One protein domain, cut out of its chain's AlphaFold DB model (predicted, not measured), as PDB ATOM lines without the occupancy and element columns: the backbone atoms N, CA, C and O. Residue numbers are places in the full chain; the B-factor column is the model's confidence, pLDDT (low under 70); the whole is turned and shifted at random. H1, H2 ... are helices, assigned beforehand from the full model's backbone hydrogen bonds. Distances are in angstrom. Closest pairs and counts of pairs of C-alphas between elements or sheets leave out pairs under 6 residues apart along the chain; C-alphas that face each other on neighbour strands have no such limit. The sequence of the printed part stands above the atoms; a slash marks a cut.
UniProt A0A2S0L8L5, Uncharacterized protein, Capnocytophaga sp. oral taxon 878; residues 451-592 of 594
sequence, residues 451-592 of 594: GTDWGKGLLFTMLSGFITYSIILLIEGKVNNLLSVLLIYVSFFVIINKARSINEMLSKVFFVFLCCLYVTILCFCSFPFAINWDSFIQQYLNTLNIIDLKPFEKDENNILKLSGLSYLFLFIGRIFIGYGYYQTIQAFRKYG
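This is residues 451 to 592 of the 594 residues of an uncharacterized protein of Capnocytophaga sp. oral taxon 878 (UniProt A0A2S0L8L5). Four long helices run nearly aligned: H5 and H1 lie side by side, H2 is on H1's other side, and H3 makes a triangle with H1 and H2. Short H4 stands about perpendicular to H1 and H5 and packs with its last residues, 540 to 544 on H1 and 543 to 544 on H5, on the middle stretches of these two helices, residues 461 to 469 of H1 and 570 to 577 of H5. The 142 printed residues hold five named helices, H1 to H5, and no named strand, all helix, compact with radius of gyration 15.9 A, spanning 46 by 32 by 24 A.

H5, residues 564 to 591, runs 41.5 A from C-alpha 564 at (163.721, 180.667, 180.990). H1, 454 to 475, begins at (187.457, 178.148, 156.974) and spans 31.9 A. H2 is 482 to 498; H3, 502 to 524, spans 32.8 A with a kink of 29 degrees near 509; H4 is 533 to 544.

H1, the hub, touches H5 at a shallow tilt of 6 degrees, opposite ways; the closest C-alphas, Gly 457 and Thr 584, are 4.2 A apart. H1 and H2 form a hairpin; the closest C-alphas, Ser 470 and Val 485, are 6.9 A apart. H2 and H3, also a hairpin, only just touch, with 3 pairs of C-alphas within 8 A; the closest, Ile 488 and Cys 515, are 7.2 A apart. H4 touches H1 with 540 to 544 alone, only just about perpendicular at 70.1 degrees; the closest C-alphas, Gly 465 and Leu 544, are 5.4 A apart. Every O i to N i+4 pair is within hydrogen-bond range in H1, H2 and H4, but 16 of 19 in H3 and 21 of 24 in H5.

The printed part has no cut. The link from H4 to H5 is long. Confidence is under 70 at 479 to 536, 553 to 561 and 591 to 592.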
ATOM      1  N   GLY A 451     184.548 171.523 154.199       86.69
ATOM      2  CA  GLY A 451     185.810 171.742 154.888       86.69
ATOM      3  C   GLY A 451     186.909 172.337 154.020       86.69
ATOM      4  O   GLY A 451     188.064 172.249 154.416       86.69
ATOM      5  N   THR A 452     186.584 172.915 152.862       86.19
ATOM      6  CA  THR A 452     187.560 173.625 152.018       86.19
ATOM      7  C   THR A 452     187.541 175.140 152.242       86.19
ATOM      8  O   THR A 452     188.220 175.868 151.532       86.19
ATOM      9  N   ASP A 453     186.715 175.660 153.154       86.88
ATOM     10  CA  ASP A 453     186.607 177.102 153.394       86.88
ATOM     11  C   ASP A 453     186.409 177.387 154.887       86.88
ATOM     12  O   ASP A 453     185.320 177.233 155.443       86.88
ATOM     13  N   TRP A 454     187.491 177.791 155.555       88.00
ATOM     14  CA  TRP A 454     187.457 178.148 156.974       88.00
ATOM     15  C   TRP A 454     186.747 179.484 157.220       88.00
ATOM     16  O   TRP A 454     186.133 179.657 158.274       88.00
ATOM     17  N   GLY A 455     186.778 180.401 156.247       86.06
ATOM     18  CA  GLY A 455     186.108 181.697 156.324       86.06
ATOM     19  C   GLY A 455     184.589 181.538 156.345       86.06
ATOM     20  O   GLY A 455     183.911 182.194 157.134       86.06
ATOM     21  N   LYS A 456     184.054 180.587 155.570       85.88
ATOM     22  CA  LYS A 456     182.646 180.168 155.674       85.88
ATOM     23  C   LYS A 456     182.295 179.650 157.066       85.88
ATOM     24  O   LYS A 456     181.242 180.020 157.576       85.88
ATOM     25  N   GLY A 457     183.186 178.883 157.700       89.38
ATOM     26  CA  GLY A 457     182.992 178.396 159.073       89.38
ATOM     27  C   GLY A 457     182.879 179.540 160.078       89.38
ATOM     28  O   GLY A 457     181.959 179.576 160.903       89.38
ATOM     29  N   LEU A 458     183.777 180.519 159.960       87.94
ATOM     30  CA  LEU A 458     183.761 181.713 160.797       87.94
ATOM     31  C   LEU A 458     182.472 182.514 160.575       87.94
ATOM     32  O   LEU A 458     181.804 182.888 161.540       87.94
ATOM     33  N   LEU A 459     182.075 182.716 159.318       83.50
ATOM     34  CA  LEU A 459     180.832 183.407 158.989       83.50
ATOM     35  C   LEU A 459     179.614 182.667 159.557       83.50
ATOM     36  O   LEU A 459     178.761 183.291 160.180       83.50
ATOM     37  N   PHE A 460     179.542 181.347 159.387       87.00
ATOM     38  CA  PHE A 460     178.462 180.521 159.924       87.00
ATOM     39  C   PHE A 460     178.324 180.685 161.444       87.00
ATOM     40  O   PHE A 460     177.213 180.801 161.966       87.00
ATOM     41  N   THR A 461     179.454 180.751 162.149       90.75
ATOM     42  CA  THR A 461     179.506 181.002 163.594       90.75
ATOM     43  C   THR A 461     178.923 182.372 163.945       90.75
ATOM     44  O   THR A 461     178.017 182.466 164.774       90.75
ATOM     45  N   MET A 462     179.409 183.429 163.287       84.38
ATOM     46  CA  MET A 462     178.948 184.802 163.513       84.38
ATOM     47  C   MET A 462     177.441 184.932 163.242       84.38
ATOM     48  O   MET A 462     176.707 185.529 164.031       84.38
ATOM     49  N   LEU A 463     176.958 184.306 162.167       79.00
ATOM     50  CA  LEU A 463     175.544 184.297 161.795       79.00
ATOM     51  C   LEU A 463     174.682 183.545 162.809       79.00
ATOM     52  O   LEU A 463     173.635 184.049 163.209       79.00
ATOM     53  N   SER A 464     175.139 182.383 163.273       86.94
ATOM     54  CA  SER A 464     174.439 181.617 164.308       86.94
ATOM     55  C   SER A 464     174.309 182.429 165.599       86.94
ATOM     56  O   SER A 464     173.225 182.489 166.181       86.94
ATOM     57  N   GLY A 465     175.373 183.131 166.008       87.19
ATOM     58  CA  GLY A 465     175.323 184.062 167.138       87.19
ATOM     59  C   GLY A 465     174.332 185.201 166.925       87.19
ATOM     60  O   GLY A 465     173.589 185.548 167.838       87.19
ATOM     61  N   PHE A 466     174.272 185.753 165.711       79.94
ATOM     62  CA  PHE A 466     173.426 186.910 165.417       79.94
ATOM     63  C   PHE A 466     171.945 186.534 165.423       79.94
ATOM     64  O   PHE A 466     171.128 187.240 166.012       79.94
ATOM     65  N   ILE A 467     171.608 185.388 164.825       79.12
ATOM     66  CA  ILE A 467     170.256 184.820 164.855       79.12
ATOM     67  C   ILE A 467     169.845 184.528 166.301       79.12
ATOM     68  O   ILE A 467     168.765 184.935 166.721       79.12
ATOM     69  N   THR A 468     170.721 183.884 167.077       87.69
ATOM     70  CA  THR A 468     170.460 183.554 168.488       87.69
ATOM     71  C   THR A 468     170.173 184.810 169.301       87.69
ATOM     72  O   THR A 468     169.157 184.889 169.987       87.69
ATOM     73  N   TYR A 469     171.030 185.822 169.174       83.56
ATOM     74  CA  TYR A 469     170.870 187.085 169.879       83.56
ATOM     75  C   TYR A 469     169.597 187.832 169.451       83.56
ATOM     76  O   TYR A 469     168.851 188.320 170.296       83.56
ATOM     77  N   SER A 470     169.281 187.849 168.153       75.69
ATOM     78  CA  SER A 470     168.058 188.476 167.628       75.69
ATOM     79  C   SER A 470     166.785 187.810 168.160       75.69
ATOM     80  O   SER A 470     165.827 188.498 168.502       75.69
ATOM     81  N   ILE A 471     166.773 186.477 168.267       80.00
ATOM     82  CA  ILE A 471     165.652 185.722 168.846       80.00
ATOM     83  C   ILE A 471     165.492 186.051 170.333       80.00
ATOM     84  O   ILE A 471     164.374 186.270 170.788       80.00
ATOM     85  N   ILE A 472     166.594 186.138 171.080       82.94
ATOM     86  CA  ILE A 472     166.567 186.543 172.491       82.94
ATOM     87  C   ILE A 472     165.966 187.949 172.636       82.94
ATOM     88  O   ILE A 472     165.075 188.151 173.457       82.94
ATOM     89  N   LEU A 473     166.390 188.908 171.806       77.56
ATOM     90  CA  LEU A 473     165.843 190.268 171.825       77.56
ATOM     91  C   LEU A 473     164.341 190.318 171.499       77.56
ATOM     92  O   LEU A 473     163.626 191.130 172.088       77.56
ATOM     93  N   LEU A 474     163.860 189.461 170.590       74.62
ATOM     94  CA  LEU A 474     162.428 189.317 170.317       74.62
ATOM     95  C   LEU A 474     161.666 188.769 171.528       74.62
ATOM     96  O   LEU A 474     160.628 189.318 171.888       74.62
ATOM     97  N   ILE A 475     162.160 187.692 172.148       80.81
ATOM     98  CA  ILE A 475     161.489 187.042 173.288       80.81
ATOM     99  C   ILE A 475     161.397 188.002 174.476       80.81
ATOM    100  O   ILE A 475     160.354 188.084 175.120       80.81
ATOM    101  N   GLU A 476     162.459 188.763 174.736       80.75
ATOM    102  CA  GLU A 476     162.505 189.745 175.824       80.75
ATOM    103  C   GLU A 476     161.781 191.066 175.495       80.75
ATOM    104  O   GLU A 476     161.879 192.034 176.253       80.75
ATOM    105  N   GLY A 477     161.072 191.143 174.362       71.75
ATOM    106  CA  GLY A 477     160.273 192.310 173.977       71.75
ATOM    107  C   GLY A 477     161.100 193.573 173.725       71.75
ATOM    108  O   GLY A 477     160.583 194.686 173.805       71.75
ATOM    109  N   LYS A 478     162.400 193.421 173.447       72.38
ATOM    110  CA  LYS A 478     163.301 194.530 173.095       72.38
ATOM    111  C   LYS A 478     163.181 194.916 171.620       72.38
ATOM    112  O   LYS A 478     163.598 196.005 171.238       72.38
ATOM    113  N   VAL A 479     162.606 194.035 170.800       63.81
ATOM    114  CA  VAL A 479     162.306 194.243 169.378       63.81
ATOM    115  C   VAL A 479     160.883 193.745 169.106       63.81
ATOM    116  O   VAL A 479     160.560 192.608 169.431       63.81
ATOM    117  N   ASN A 480     160.033 194.569 168.485       58.25
ATOM    118  CA  ASN A 480     158.592 194.282 168.357       58.25
ATOM    119  C   ASN A 480     158.149 193.744 166.985       58.25
ATOM    120  O   ASN A 480     156.965 193.478 166.790       58.25
ATOM    121  N   ASN A 481     159.053 193.598 166.012       61.22
ATOM    122  CA  ASN A 481     158.664 193.275 164.638       61.22
ATOM    123  C   ASN A 481     159.141 191.875 164.217       61.22
ATOM    124  O   ASN A 481     160.271 191.701 163.786       61.22
ATOM    125  N   LEU A 482     158.273 190.863 164.291       57.34
ATOM    126  CA  LEU A 482     158.589 189.492 163.851       57.34
ATOM    127  C   LEU A 482     159.060 189.436 162.379       57.34
ATOM    128  O   LEU A 482     159.880 188.595 162.004       57.34
ATOM    129  N   LEU A 483     158.566 190.366 161.551       53.59
ATOM    130  CA  LEU A 483     158.882 190.473 160.129       53.59
ATOM    131  C   LEU A 483     160.353 190.840 159.888       53.59
ATOM    132  O   LEU A 483     160.930 190.415 158.889       53.59
ATOM    133  N   SER A 484     160.983 191.588 160.800       56.41
ATOM    134  CA  SER A 484     162.380 191.985 160.636       56.41
ATOM    135  C   SER A 484     163.359 190.852 160.853       56.41
ATOM    136  O   SER A 484     164.345 190.744 160.128       56.41
ATOM    137  N   VAL A 485     163.070 189.982 161.817       56.00
ATOM    138  CA  VAL A 485     163.887 188.799 162.086       56.00
ATOM    139  C   VAL A 485     163.720 187.757 160.980       56.00
ATOM    140  O   VAL A 485     164.696 187.128 160.576       56.00
ATOM    141  N   LEU A 486     162.522 187.648 160.401       56.62
ATOM    142  CA  LEU A 486     162.276 186.856 159.191       56.62
ATOM    143  C   LEU A 486     163.017 187.412 157.964       56.62
ATOM    144  O   LEU A 486     163.600 186.638 157.207       56.62
ATOM    145  N   LEU A 487     163.053 188.735 157.779       55.28
ATOM    146  CA  LEU A 487     163.792 189.377 156.685       55.28
ATOM    147  C   LEU A 487     165.306 189.205 156.833       55.28
ATOM    148  O   LEU A 487     165.965 188.842 155.864       55.28
ATOM    149  N   ILE A 488     165.830 189.341 158.054       58.44
ATOM    150  CA  ILE A 488     167.194 188.950 158.437       58.44
ATOM    151  C   ILE A 488     167.465 187.507 157.991       58.44
ATOM    152  O   ILE A 488     168.383 187.260 157.211       58.44
ATOM    153  N   TYR A 489     166.614 186.560 158.388       60.50
ATOM    154  CA  TYR A 489     166.788 185.144 158.072       60.50
ATOM    155  C   TYR A 489     166.818 184.864 156.559       60.50
ATOM    156  O   TYR A 489     167.712 184.170 156.069       60.50
ATOM    157  N   VAL A 490     165.886 185.448 155.796       56.78
ATOM    158  CA  VAL A 490     165.796 185.282 154.335       56.78
ATOM    159  C   VAL A 490     166.986 185.926 153.624       56.78
ATOM    160  O   VAL A 490     167.608 185.297 152.766       56.78
ATOM    161  N   SER A 491     167.348 187.154 153.998       55.72
ATOM    162  CA  SER A 491     168.509 187.856 153.451       55.72
ATOM    163  C   SER A 491     169.809 187.079 153.688       55.72
ATOM    164  O   SER A 491     170.621 186.943 152.773       55.72
ATOM    165  N   PHE A 492     169.980 186.481 154.869       60.03
ATOM    166  CA  PHE A 492     171.160 185.679 155.192       60.03
ATOM    167  C   PHE A 492     171.191 184.324 154.474       60.03
ATOM    168  O   PHE A 492     172.244 183.943 153.955       60.03
ATOM    169  N   PHE A 493     170.055 183.628 154.356       59.25
ATOM    170  CA  PHE A 493     169.958 182.389 153.574       59.25
ATOM    171  C   PHE A 493     170.387 182.604 152.113       59.25
ATOM    172  O   PHE A 493     171.135 181.804 151.548       59.25
ATOM    173  N   VAL A 494     169.990 183.733 151.516       56.66
ATOM    174  CA  VAL A 494     170.378 184.108 150.146       56.66
ATOM    175  C   VAL A 494     171.889 184.363 150.020       56.66
ATOM    176  O   VAL A 494     172.495 183.942 149.032       56.66
ATOM    177  N   ILE A 495     172.531 184.998 151.007       56.84
ATOM    178  CA  ILE A 495     173.984 185.267 150.993       56.84
ATOM    179  C   ILE A 495     174.796 183.976 151.062       56.84
ATOM    180  O   ILE A 495     175.701 183.788 150.242       56.84
ATOM    181  N   ILE A 496     174.476 183.106 152.028       54.53
ATOM    182  CA  ILE A 496     175.205 181.853 152.273       54.53
ATOM    183  C   ILE A 496     175.115 180.949 151.041       54.53
ATOM    184  O   ILE A 496     176.131 180.416 150.593       54.53
ATOM    185  N   ASN A 497     173.927 180.844 150.437       55.03
ATOM    186  CA  ASN A 497     173.711 180.004 149.259       55.03
ATOM    187  C   ASN A 497     174.429 180.517 148.005       55.03
ATOM    188  O   ASN A 497     174.771 179.724 147.131       55.03
ATOM    189  N   LYS A 498     174.661 181.832 147.899       52.62
ATOM    190  CA  LYS A 498     175.180 182.465 146.676       52.62
ATOM    191  C   LYS A 498     176.660 182.856 146.760       52.62
ATOM    192  O   LYS A 498     177.164 183.475 145.829       52.62
ATOM    193  N   ALA A 499     177.360 182.614 147.873       52.41
ATOM    194  CA  ALA A 499     178.776 182.976 148.036       52.41
ATOM    195  C   ALA A 499     179.710 181.815 147.670       52.41
ATOM    196  O   ALA A 499     179.724 180.783 148.351       52.41
ATOM    197  N   ARG A 500     180.508 181.982 146.604       50.91
ATOM    198  CA  ARG A 500     181.483 180.975 146.161       50.91
ATOM    199  C   ARG A 500     182.878 181.168 146.769       50.91
ATOM    200  O   ARG A 500     183.551 180.155 146.938       50.91
ATOM    201  N   SER A 501     183.285 182.386 147.155       53.50
ATOM    202  CA  SER A 501     184.626 182.682 147.708       53.50
ATOM    203  C   SER A 501     184.660 183.829 148.741       53.50
ATOM    204  O   SER A 501     183.703 184.595 148.867       53.50
ATOM    205  N   ILE A 502     185.795 183.978 149.443       49.59
ATOM    206  CA  ILE A 502     186.084 185.065 150.405       49.59
ATOM    207  C   ILE A 502     186.057 186.458 149.741       49.59
ATOM    208  O   ILE A 502     185.542 187.411 150.327       49.59
ATOM    209  N   ASN A 503     186.529 186.591 148.496       47.06
ATOM    210  CA  ASN A 503     186.546 187.882 147.791       47.06
ATOM    211  C   ASN A 503     185.144 188.325 147.335       47.06
ATOM    212  O   ASN A 503     184.831 189.512 147.369       47.06
ATOM    213  N   GLU A 504     184.255 187.383 147.007       54.94
ATOM    214  CA  GLU A 504     182.828 187.682 146.821       54.94
ATOM    215  C   GLU A 504     182.110 187.969 148.147       54.94
ATOM    216  O   GLU A 504     181.083 188.647 148.159       54.94
ATOM    217  N   MET A 505     182.610 187.450 149.273       51.53
ATOM    218  CA  MET A 505     182.069 187.793 150.588       51.53
ATOM    219  C   MET A 505     182.386 189.233 150.972       51.53
ATOM    220  O   MET A 505     181.515 189.876 151.537       51.53
ATOM    221  N   LEU A 506     183.555 189.773 150.621       51.16
ATOM    222  CA  LEU A 506     183.913 191.172 150.895       51.16
ATOM    223  C   LEU A 506     182.968 192.181 150.213       51.16
ATOM    224  O   LEU A 506     182.601 193.174 150.833       51.16
ATOM    225  N   SER A 507     182.460 191.909 149.003       49.62
ATOM    226  CA  SER A 507     181.401 192.746 148.402       49.62
ATOM    227  C   SER A 507     180.024 192.535 149.051       49.62
ATOM    228  O   SER A 507     179.165 193.407 148.988       49.62
ATOM    229  N   LYS A 508     179.818 191.412 149.752       49.62
ATOM    230  CA  LYS A 508     178.624 191.117 150.569       49.62
ATOM    231  C   LYS A 508     178.762 191.572 152.025       49.62
ATOM    232  O   LYS A 508     177.752 191.700 152.706       49.62
ATOM    233  N   VAL A 509     179.956 191.927 152.497       50.81
ATOM    234  CA  VAL A 509     180.151 192.710 153.730       50.81
ATOM    235  C   VAL A 509     179.455 194.073 153.590       50.81
ATOM    236  O   VAL A 509     178.874 194.568 154.550       50.81
ATOM    237  N   PHE A 510     179.361 194.614 152.370       48.03
ATOM    238  CA  PHE A 510     178.498 195.758 152.045       48.03
ATOM    239  C   PHE A 510     176.993 195.445 152.200       48.03
ATOM    240  O   PHE A 510     176.200 196.308 152.566       48.03
ATOM    241  N   PHE A 511     176.579 194.193 151.995       47.56
ATOM    242  CA  PHE A 511     175.216 193.740 152.283       47.56
ATOM    243  C   PHE A 511     174.977 193.561 153.793       47.56
ATOM    244  O   PHE A 511     173.904 193.897 154.280       47.56
ATOM    245  N   VAL A 512     175.979 193.120 154.564       52.41
ATOM    246  CA  VAL A 512     175.940 193.142 156.041       52.41
ATOM    247  C   VAL A 512     175.822 194.581 156.553       52.41
ATOM    248  O   VAL A 512     175.030 194.842 157.452       52.41
ATOM    249  N   PHE A 513     176.506 195.535 155.918       55.41
ATOM    250  CA  PHE A 513     176.314 196.967 156.156       55.41
ATOM    251  C   PHE A 513     174.871 197.431 155.841       55.41
ATOM    252  O   PHE A 513     174.297 198.194 156.612       55.41
ATOM    253  N   LEU A 514     174.223 196.907 154.793       47.97
ATOM    254  CA  LEU A 514     172.795 197.129 154.493       47.97
ATOM    255  C   LEU A 514     171.828 196.412 155.460       47.97
ATOM    256  O   LEU A 514     170.756 196.942 155.739       47.97
ATOM    257  N   CYS A 515     172.187 195.258 156.032       52.81
ATOM    258  CA  CYS A 515     171.441 194.640 157.136       52.81
ATOM    259  C   CYS A 515     171.562 195.472 158.421       52.81
ATOM    260  O   CYS A 515     170.577 195.633 159.135       52.81
ATOM    261  N   CYS A 516     172.728 196.068 158.677       50.59
ATOM    262  CA  CYS A 516     172.908 197.067 159.729       50.59
ATOM    263  C   CYS A 516     172.080 198.339 159.452       50.59
ATOM    264  O   CYS A 516     171.471 198.861 160.381       50.59
ATOM    265  N   LEU A 517     171.956 198.774 158.188       51.41
ATOM    266  CA  LEU A 517     171.055 199.860 157.767       51.41
ATOM    267  C   LEU A 517     169.565 199.501 157.994       51.41
ATOM    268  O   LEU A 517     168.754 200.317 158.434       51.41
ATOM    269  N   TYR A 518     169.195 198.252 157.733       53.00
ATOM    270  CA  TYR A 518     167.845 197.731 157.937       53.00
ATOM    271  C   TYR A 518     167.481 197.620 159.430       53.00
ATOM    272  O   TYR A 518     166.384 198.005 159.832       53.00
ATOM    273  N   VAL A 519     168.431 197.204 160.277       50.78
ATOM    274  CA  VAL A 519     168.321 197.257 161.745       50.78
ATOM    275  C   VAL A 519     168.188 198.703 162.237       50.78
ATOM    276  O   VAL A 519     167.332 198.968 163.077       50.78
ATOM    277  N   THR A 520     168.925 199.664 161.664       50.31
ATOM    278  CA  THR A 520     168.730 201.082 162.019       50.31
ATOM    279  C   THR A 520     167.324 201.593 161.684       50.31
ATOM    280  O   THR A 520     166.758 202.336 162.475       50.31
ATOM    281  N   ILE A 521     166.693 201.144 160.594       49.94
ATOM    282  CA  ILE A 521     165.307 201.518 160.244       49.94
ATOM    283  C   ILE A 521     164.281 200.906 161.218       49.94
ATOM    284  O   ILE A 521     163.278 201.538 161.544       49.94
ATOM    285  N   LEU A 522     164.544 199.710 161.749       48.31
ATOM    286  CA  LEU A 522     163.686 199.065 162.752       48.31
ATOM    287  C   LEU A 522     163.786 199.695 164.134       48.31
ATOM    288  O   LEU A 522     162.808 199.693 164.874       48.31
ATOM    289  N   CYS A 523     164.943 200.261 164.464       45.59
ATOM    290  CA  CYS A 523     165.138 201.004 165.700       45.59
ATOM    291  C   CYS A 523     164.496 202.404 165.675       45.59
ATOM    292  O   CYS A 523     164.221 202.944 166.741       45.59
ATOM    293  N   PHE A 524     164.208 202.987 164.502       46.62
ATOM    294  CA  PHE A 524     163.579 204.316 164.399       46.62
ATOM    295  C   PHE A 524     162.045 204.305 164.327       46.62
ATOM    296  O   PHE A 524     161.414 205.343 164.535       46.62
ATOM    297  N   CYS A 525     161.419 203.148 164.119       46.50
ATOM    298  CA  CYS A 525     159.977 203.012 164.284       46.50
ATOM    299  C   CYS A 525     159.646 202.704 165.752       46.50
ATOM    300  O   CYS A 525     159.560 201.552 166.165       46.50
ATOM    301  N   SER A 526     159.467 203.816 166.476       47.34
ATOM    302  CA  SER A 526     158.733 204.030 167.731       47.34
ATOM    303  C   SER A 526     159.379 203.715 169.091       47.34
ATOM    304  O   SER A 526     158.696 203.171 169.938       47.34
ATOM    305  N   PHE A 527     160.613 204.168 169.372       44.47
ATOM    306  CA  PHE A 527     161.058 204.723 170.684       44.47
ATOM    307  C   PHE A 527     162.415 205.456 170.500       44.47
ATOM    308  O   PHE A 527     163.207 205.023 169.664       44.47
ATOM    309  N   PRO A 528     162.750 206.538 171.242       42.12
ATOM    310  CA  PRO A 528     164.055 207.191 171.148       42.12
ATOM    311  C   PRO A 528     165.096 206.373 171.925       42.12
ATOM    312  O   PRO A 528     165.482 206.724 173.036       42.12
ATOM    313  N   PHE A 529     165.525 205.242 171.367       43.91
ATOM    314  CA  PHE A 529     166.622 204.452 171.917       43.91
ATOM    315  C   PHE A 529     167.883 204.737 171.097       43.91
ATOM    316  O   PHE A 529     168.062 204.210 170.000       43.91
ATOM    317  N   ALA A 530     168.758 205.603 171.612       47.69
ATOM    318  CA  ALA A 530     170.120 205.701 171.106       47.69
ATOM    319  C   ALA A 530     170.804 204.356 171.386       47.69
ATOM    320  O   ALA A 530     171.035 204.001 172.541       47.69
ATOM    321  N   ILE A 531     171.057 203.568 170.340       50.41
ATOM    322  CA  ILE A 531     171.727 202.272 170.473       50.41
ATOM    323  C   ILE A 531     173.116 202.522 171.062       50.41
ATOM    324  O   ILE A 531     173.958 203.160 170.432       50.41
ATOM    325  N   ASN A 532     173.364 201.999 172.262       63.56
ATOM    326  CA  ASN A 532     174.716 201.900 172.788       63.56
ATOM    327  C   ASN A 532     175.419 200.738 172.070       63.56
ATOM    328  O   ASN A 532     175.218 199.568 172.409       63.56
ATOM    329  N   TRP A 533     176.202 201.073 171.044       60.16
ATOM    330  CA  TRP A 533     176.941 200.105 170.234       60.16
ATOM    331  C   TRP A 533     177.903 199.254 171.061       60.16
ATOM    332  O   TRP A 533     178.013 198.059 170.796       60.16
ATOM    333  N   ASP A 534     178.518 199.818 172.100       65.69
ATOM    334  CA  ASP A 534     179.433 199.080 172.973       65.69
ATOM    335  C   ASP A 534     178.682 197.991 173.747       65.69
ATOM    336  O   ASP A 534     179.098 196.831 173.768       65.69
ATOM    337  N   SER A 535     177.505 198.328 174.288       68.12
ATOM    338  CA  SER A 535     176.637 197.367 174.981       68.12
ATOM    339  C   SER A 535     176.119 196.276 174.041       68.12
ATOM    340  O   SER A 535     176.066 195.110 174.431       68.12
ATOM    341  N   PHE A 536     175.754 196.627 172.804       69.38
ATOM    342  CA  PHE A 536     175.309 195.658 171.800       69.38
ATOM    343  C   PHE A 536     176.430 194.683 171.423       69.38
ATOM    344  O   PHE A 536     176.218 193.470 171.415       69.38
ATOM    345  N   ILE A 537     177.627 195.202 171.135       70.38
ATOM    346  CA  ILE A 537     178.788 194.389 170.758       70.38
ATOM    347  C   ILE A 537     179.160 193.456 171.910       70.38
ATOM    348  O   ILE A 537     179.360 192.264 171.684       70.38
ATOM    349  N   GLN A 538     179.183 193.957 173.146       79.56
ATOM    350  CA  GLN A 538     179.475 193.148 174.327       79.56
ATOM    351  C   GLN A 538     178.457 192.011 174.509       79.56
ATOM    352  O   GLN A 538     178.848 190.856 174.674       79.56
ATOM    353  N   GLN A 539     177.157 192.300 174.413       80.06
ATOM    354  CA  GLN A 539     176.091 191.297 174.548       80.06
ATOM    355  C   GLN A 539     176.108 190.258 173.413       80.06
ATOM    356  O   GLN A 539     175.883 189.062 173.637       80.06
ATOM    357  N   TYR A 540     176.451 190.680 172.197       81.62
ATOM    358  CA  TYR A 540     176.646 189.783 171.064       81.62
ATOM    359  C   TYR A 540     177.873 188.871 171.245       81.62
ATOM    360  O   TYR A 540     177.771 187.655 171.066       81.62
ATOM    361  N   LEU A 541     179.019 189.413 171.673       83.25
ATOM    362  CA  LEU A 541     180.224 188.626 171.970       83.25
ATOM    363  C   LEU A 541     179.988 187.629 173.115       83.25
ATOM    364  O   LEU A 541     180.414 186.477 173.039       83.25
ATOM    365  N   ASN A 542     179.230 188.035 174.130       85.94
ATOM    366  CA  ASN A 542     178.766 187.174 175.216       85.94
ATOM    367  C   ASN A 542     177.887 186.013 174.717       85.94
ATOM    368  O   ASN A 542     177.976 184.893 175.224       85.94
ATOM    369  N   THR A 543     177.072 186.256 173.686       86.56
ATOM    370  CA  THR A 543     176.268 185.212 173.028       86.56
ATOM    371  C   THR A 543     177.158 184.204 172.296       86.56
ATOM    372  O   THR A 543     176.922 182.998 172.391       86.56
ATOM    373  N   LEU A 544     178.201 184.681 171.604       87.00
ATOM    374  CA  LEU A 544     179.173 183.836 170.901       87.00
ATOM    375  C   LEU A 544     180.035 182.995 171.849       87.00
ATOM    376  O   LEU A 544     180.451 181.897 171.484       87.00
ATOM    377  N   ASN A 545     180.294 183.478 173.064       88.00
ATOM    378  CA  ASN A 545     181.060 182.739 174.055       88.00
ATOM    379  C   ASN A 545     180.287 181.501 174.541       88.00
ATOM    380  O   ASN A 545     179.399 181.591 175.386       88.00
ATOM    381  N   ILE A 546     180.654 180.324 174.035       87.50
ATOM    382  CA  ILE A 546     180.013 179.052 174.398       87.50
ATOM    383  C   ILE A 546     180.377 178.549 175.806       87.50
ATOM    384  O   ILE A 546     179.704 177.653 176.309       87.50
ATOM    385  N   ILE A 547     181.425 179.094 176.439       85.06
ATOM    386  CA  ILE A 547     181.943 178.615 177.732       85.06
ATOM    387  C   ILE A 547     181.150 179.211 178.901       85.06
ATOM    388  O   ILE A 547     180.896 178.531 179.894       85.06
ATOM    389  N   ASP A 548     180.739 180.473 178.796       83.31
ATOM    390  CA  ASP A 548     180.022 181.156 179.874       83.31
ATOM    391  C   ASP A 548     178.531 180.809 179.849       83.31
ATOM    392  O   ASP A 548     177.771 181.402 179.095       83.31
ATOM    393  N   LEU A 549     178.074 179.858 180.663       76.50
ATOM    394  CA  LEU A 549     176.677 179.395 180.680       76.50
ATOM    395  C   LEU A 549     175.645 180.457 181.087       76.50
ATOM    396  O   LEU A 549     174.462 180.268 180.806       76.50
ATOM    397  N   LYS A 550     176.064 181.562 181.713       78.88
ATOM    398  CA  LYS A 550     175.154 182.594 182.219       78.88
ATOM    399  C   LYS A 550     175.694 184.004 181.958       78.88
ATOM    400  O   LYS A 550     175.883 184.789 182.890       78.88
ATOM    401  N   PRO A 551     175.893 184.366 180.684       78.25
ATOM    402  CA  PRO A 551     176.708 185.521 180.324       78.25
ATOM    403  C   PRO A 551     175.994 186.869 180.532       78.25
ATOM    404  O   PRO A 551     176.593 187.921 180.332       78.25
ATOM    405  N   PHE A 552     174.721 186.842 180.942       77.44
ATOM    406  CA  PHE A 552     173.896 188.020 181.220       77.44
ATOM    407  C   PHE A 552     173.491 188.139 182.704       77.44
ATOM    408  O   PHE A 552     172.814 189.091 183.070       77.44
ATOM    409  N   GLU A 553     173.902 187.211 183.588       69.44
ATOM    410  CA  GLU A 553     173.632 187.336 185.039       69.44
ATOM    411  C   GLU A 553     174.549 188.355 185.736       69.44
ATOM    412  O   GLU A 553     174.198 188.867 186.795       69.44
ATOM    413  N   LYS A 554     175.714 188.658 185.152       59.16
ATOM    414  CA  LYS A 554     176.700 189.623 185.677       59.16
ATOM    415  C   LYS A 554     176.549 191.031 185.092       59.16
ATOM    416  O   LYS A 554     177.438 191.856 185.266       59.16
ATOM    417  N   ASP A 555     175.475 191.291 184.351       59.16
ATOM    418  CA  ASP A 555     175.283 192.560 183.651       59.16
ATOM    419  C   ASP A 555     174.889 193.651 184.670       59.16
ATOM    420  O   ASP A 555     173.726 193.756 185.067       59.16
ATOM    421  N   GLU A 556     175.868 194.438 185.141       51.22
ATOM    422  CA  GLU A 556     175.716 195.451 186.210       51.22
ATOM    423  C   GLU A 556     174.619 196.492 185.911       51.22
ATOM    424  O   GLU A 556     174.058 197.095 186.826       51.22
ATOM    425  N   ASN A 557     174.245 196.649 184.635       55.41
ATOM    426  CA  ASN A 557     173.236 197.599 184.167       55.41
ATOM    427  C   ASN A 557     171.800 197.026 184.075       55.41
ATOM    428  O   ASN A 557     170.887 197.764 183.709       55.41
ATOM    429  N   ASN A 558     171.562 195.739 184.389       54.38
ATOM    430  CA  ASN A 558     170.228 195.093 184.379       54.38
ATOM    431  C   ASN A 558     169.432 195.213 183.049       54.38
ATOM    432  O   ASN A 558     168.204 195.104 183.031       54.38
ATOM    433  N   ILE A 559     170.106 195.425 181.913       60.38
ATOM    434  CA  ILE A 559     169.453 195.720 180.621       60.38
ATOM    435  C   ILE A 559     168.725 194.486 180.049       60.38
ATOM    436  O   ILE A 559     167.668 194.633 179.418       60.38
ATOM    437  N   LEU A 560     169.253 193.277 180.300       63.69
ATOM    438  CA  LEU A 560     168.773 192.017 179.727       63.69
ATOM    439  C   LEU A 560     168.634 190.906 180.790       63.69
ATOM    440  O   LEU A 560     169.520 190.076 180.982       63.69
ATOM    441  N   LYS A 561     167.498 190.858 181.493       69.12
ATOM    442  CA  LYS A 561     167.188 189.757 182.417       69.12
ATOM    443  C   LYS A 561     166.492 188.627 181.660       69.12
ATOM    444  O   LYS A 561     165.284 188.673 181.471       69.12
ATOM    445  N   LEU A 562     167.263 187.629 181.232       77.38
ATOM    446  CA  LEU A 562     166.754 186.522 180.421       77.38
ATOM    447  C   LEU A 562     165.667 185.709 181.140       77.38
ATOM    448  O   LEU A 562     165.859 185.217 182.255       77.38
ATOM    449  N   SER A 563     164.552 185.498 180.448       81.88
ATOM    450  CA  SER A 563     163.542 184.502 180.788       81.88
ATOM    451  C   SER A 563     164.065 183.071 180.589       81.88
ATOM    452  O   SER A 563     165.030 182.823 179.862       81.88
ATOM    453  N   GLY A 564     163.393 182.085 181.199       83.00
ATOM    454  CA  GLY A 564     163.721 180.667 180.990       83.00
ATOM    455  C   GLY A 564     163.634 180.238 179.518       83.00
ATOM    456  O   GLY A 564     164.424 179.410 179.070       83.00
ATOM    457  N   LEU A 565     162.729 180.854 178.745       84.81
ATOM    458  CA  LEU A 565     162.609 180.617 177.307       84.81
ATOM    459  C   LEU A 565     163.823 181.171 176.545       84.81
ATOM    460  O   LEU A 565     164.364 180.487 175.681       84.81
ATOM    461  N   SER A 566     164.316 182.357 176.905       86.25
ATOM    462  CA  SER A 566     165.526 182.918 176.293       86.25
ATOM    463  C   SER A 566     166.782 182.109 176.619       86.25
ATOM    464  O   SER A 566     167.631 181.935 175.749       86.25
ATOM    465  N   TYR A 567     166.880 181.527 177.821       87.50
ATOM    466  CA  TYR A 567     167.950 180.573 178.143       87.50
ATOM    467  C   TYR A 567     167.883 179.293 177.297       87.50
ATOM    468  O   TYR A 567     168.926 178.787 176.882       87.50
ATOM    469  N   LEU A 568     166.681 178.791 176.991       89.25
ATOM    470  CA  LEU A 568     166.509 177.647 176.091       89.25
ATOM    471  C   LEU A 568     167.013 177.965 174.673       89.25
ATOM    472  O   LEU A 568     167.762 177.178 174.094       89.25
ATOM    473  N   PHE A 569     166.655 179.129 174.122       88.94
ATOM    474  CA  PHE A 569     167.128 179.544 172.797       88.94
ATOM    475  C   PHE A 569     168.622 179.881 172.774       88.94
ATOM    476  O   PHE A 569     169.289 179.559 171.792       88.94
ATOM    477  N   LEU A 570     169.175 180.438 173.856       89.56
ATOM    478  CA  LEU A 570     170.620 180.614 174.016       89.56
ATOM    479  C   LEU A 570     171.347 179.263 173.981       89.56
ATOM    480  O   LEU A 570     172.354 179.120 173.290       89.56
ATOM    481  N   PHE A 571     170.825 178.258 174.689       90.94
ATOM    482  CA  PHE A 571     171.383 176.907 174.689       90.94
ATOM    483  C   PHE A 571     171.360 176.278 173.288       90.94
ATOM    484  O   PHE A 571     172.396 175.817 172.809       90.94
ATOM    485  N   ILE A 572     170.214 176.319 172.596       91.19
ATOM    486  CA  ILE A 572     170.082 175.807 171.222       91.19
ATOM    487  C   ILE A 572     171.037 176.547 170.278       91.19
ATOM    488  O   ILE A 572     171.778 175.915 169.526       91.19
ATOM    489  N   GLY A 573     171.074 177.878 170.347       90.75
ATOM    490  CA  GLY A 573     171.965 178.711 169.544       90.75
ATOM    491  C   GLY A 573     173.438 178.353 169.722       90.75
ATOM    492  O   GLY A 573     174.187 178.268 168.750       90.75
ATOM    493  N   ARG A 574     173.853 178.031 170.951       91.38
ATOM    494  CA  ARG A 574     175.227 177.608 171.257       91.38
ATOM    495  C   ARG A 574     175.620 176.262 170.678       91.38
ATOM    496  O   ARG A 574     176.798 176.083 170.382       91.38
ATOM    497  N   ILE A 575     174.675 175.352 170.443       93.00
ATOM    498  CA  ILE A 575     174.953 174.121 169.690       93.00
ATOM    499  C   ILE A 575     175.396 174.481 168.264       93.00
ATOM    500  O   ILE A 575     176.408 173.968 167.786       93.00
ATOM    501  N   PHE A 576     174.704 175.419 167.607       91.69
ATOM    502  CA  PHE A 576     175.064 175.883 166.262       91.69
ATOM    503  C   PHE A 576     176.358 176.706 166.244       91.69
ATOM    504  O   PHE A 576     177.199 176.492 165.373       91.69
ATOM    505  N   ILE A 577     176.566 177.596 167.219       93.38
ATOM    506  CA  ILE A 577     177.816 178.367 167.358       93.38
ATOM    507  C   ILE A 577     179.002 177.419 167.588       93.38
ATOM    508  O   ILE A 577     180.023 177.534 166.914       93.38
ATOM    509  N   GLY A 578     178.854 176.432 168.478       94.06
ATOM    510  CA  GLY A 578     179.869 175.411 168.738       94.06
ATOM    511  C   GLY A 578     180.163 174.548 167.509       94.06
ATOM    512  O   GLY A 578     181.328 174.283 167.205       94.06
ATOM    513  N   TYR A 579     179.133 174.172 166.743       93.81
ATOM    514  CA  TYR A 579     179.315 173.533 165.440       93.81
ATOM    515  C   TYR A 579     180.087 174.445 164.473       93.81
ATOM    516  O   TYR A 579     181.031 173.988 163.841       93.81
ATOM    517  N   GLY A 580     179.781 175.743 164.414       93.50
ATOM    518  CA  GLY A 580     180.530 176.725 163.623       93.50
ATOM    519  C   GLY A 580     182.015 176.818 163.995       93.50
ATOM    520  O   GLY A 580     182.877 176.775 163.109       93.50
ATOM    521  N   TYR A 581     182.337 176.844 165.294       93.19
ATOM    522  CA  TYR A 581     183.720 176.766 165.779       93.19
ATOM    523  C   TYR A 581     184.404 175.483 165.309       93.19
ATOM    524  O   TYR A 581     185.504 175.536 164.753       93.19
ATOM    525  N   TYR A 582     183.742 174.337 165.470       93.88
ATOM    526  CA  TYR A 582     184.259 173.056 164.995       93.88
ATOM    527  C   TYR A 582     184.525 173.072 163.482       93.88
ATOM    528  O   TYR A 582     185.615 172.696 163.052       93.88
ATOM    529  N   GLN A 583     183.584 173.567 162.674       92.88
ATOM    530  CA  GLN A 583     183.704 173.621 161.213       92.88
ATOM    531  C   GLN A 583     184.823 174.564 160.755       92.88
ATOM    532  O   GLN A 583     185.545 174.241 159.806       92.88
ATOM    533  N   THR A 584     185.013 175.687 161.456       91.88
ATOM    534  CA  THR A 584     186.140 176.611 161.243       91.88
ATOM    535  C   THR A 584     187.467 175.906 161.491       91.88
ATOM    536  O   THR A 584     188.334 175.896 160.620       91.88
ATOM    537  N   ILE A 585     187.617 175.263 162.654       91.69
ATOM    538  CA  ILE A 585     188.846 174.561 163.042       91.69
ATOM    539  C   ILE A 585     189.134 173.401 162.084       91.69
ATOM    540  O   ILE A 585     190.277 173.215 161.669       91.69
ATOM    541  N   GLN A 586     188.113 172.625 161.717       90.38
ATOM    542  CA  GLN A 586     188.244 171.487 160.813       90.38
ATOM    543  C   GLN A 586     188.737 171.923 159.427       90.38
ATOM    544  O   GLN A 586     189.665 171.314 158.895       90.38
ATOM    545  N   ALA A 587     188.151 172.982 158.858       88.50
ATOM    546  CA  ALA A 587     188.567 173.521 157.567       88.50
ATOM    547  C   ALA A 587     189.959 174.162 157.641       88.50
ATOM    548  O   ALA A 587     190.808 173.897 156.795       88.50
ATOM    549  N   PHE A 588     190.236 174.939 158.690       88.31
ATOM    550  CA  PHE A 588     191.527 175.601 158.880       88.31
ATOM    551  C   PHE A 588     192.679 174.592 159.003       88.31
ATOM    552  O   PHE A 588     193.721 174.745 158.370       88.31
ATOM    553  N   ARG A 589     192.478 173.503 159.757       87.00
ATOM    554  CA  ARG A 589     193.488 172.447 159.944       87.00
ATOM    555  C   ARG A 589     193.876 171.734 158.654       87.00
ATOM    556  O   ARG A 589     194.995 171.242 158.580       87.00
ATOM    557  N   LYS A 590     192.998 171.674 157.652       82.19
ATOM    558  CA  LYS A 590     193.308 171.037 156.363       82.19
ATOM    559  C   LYS A 590     194.390 171.798 155.584       82.19
ATOM    560  O   LYS A 590     195.171 171.164 154.880       82.19
ATOM    561  N   TYR A 591     194.491 173.112 155.797       69.88
ATOM    562  CA  TYR A 591     195.540 173.978 155.242       69.88
ATOM    563  C   TYR A 591     196.779 174.106 156.148       69.88
ATOM    564  O   TYR A 591     197.810 174.609 155.714       69.88
ATOM    565  N   GLY A 592     196.701 173.650 157.404       63.38
ATOM    566  CA  GLY A 592     197.804 173.676 158.366       63.38
ATOM    567  C   GLY A 592     198.602 172.366 158.411       63.38
ATOM    568  O   GLY A 592     198.025 171.279 158.391       63.38
TER     569      GLY A 592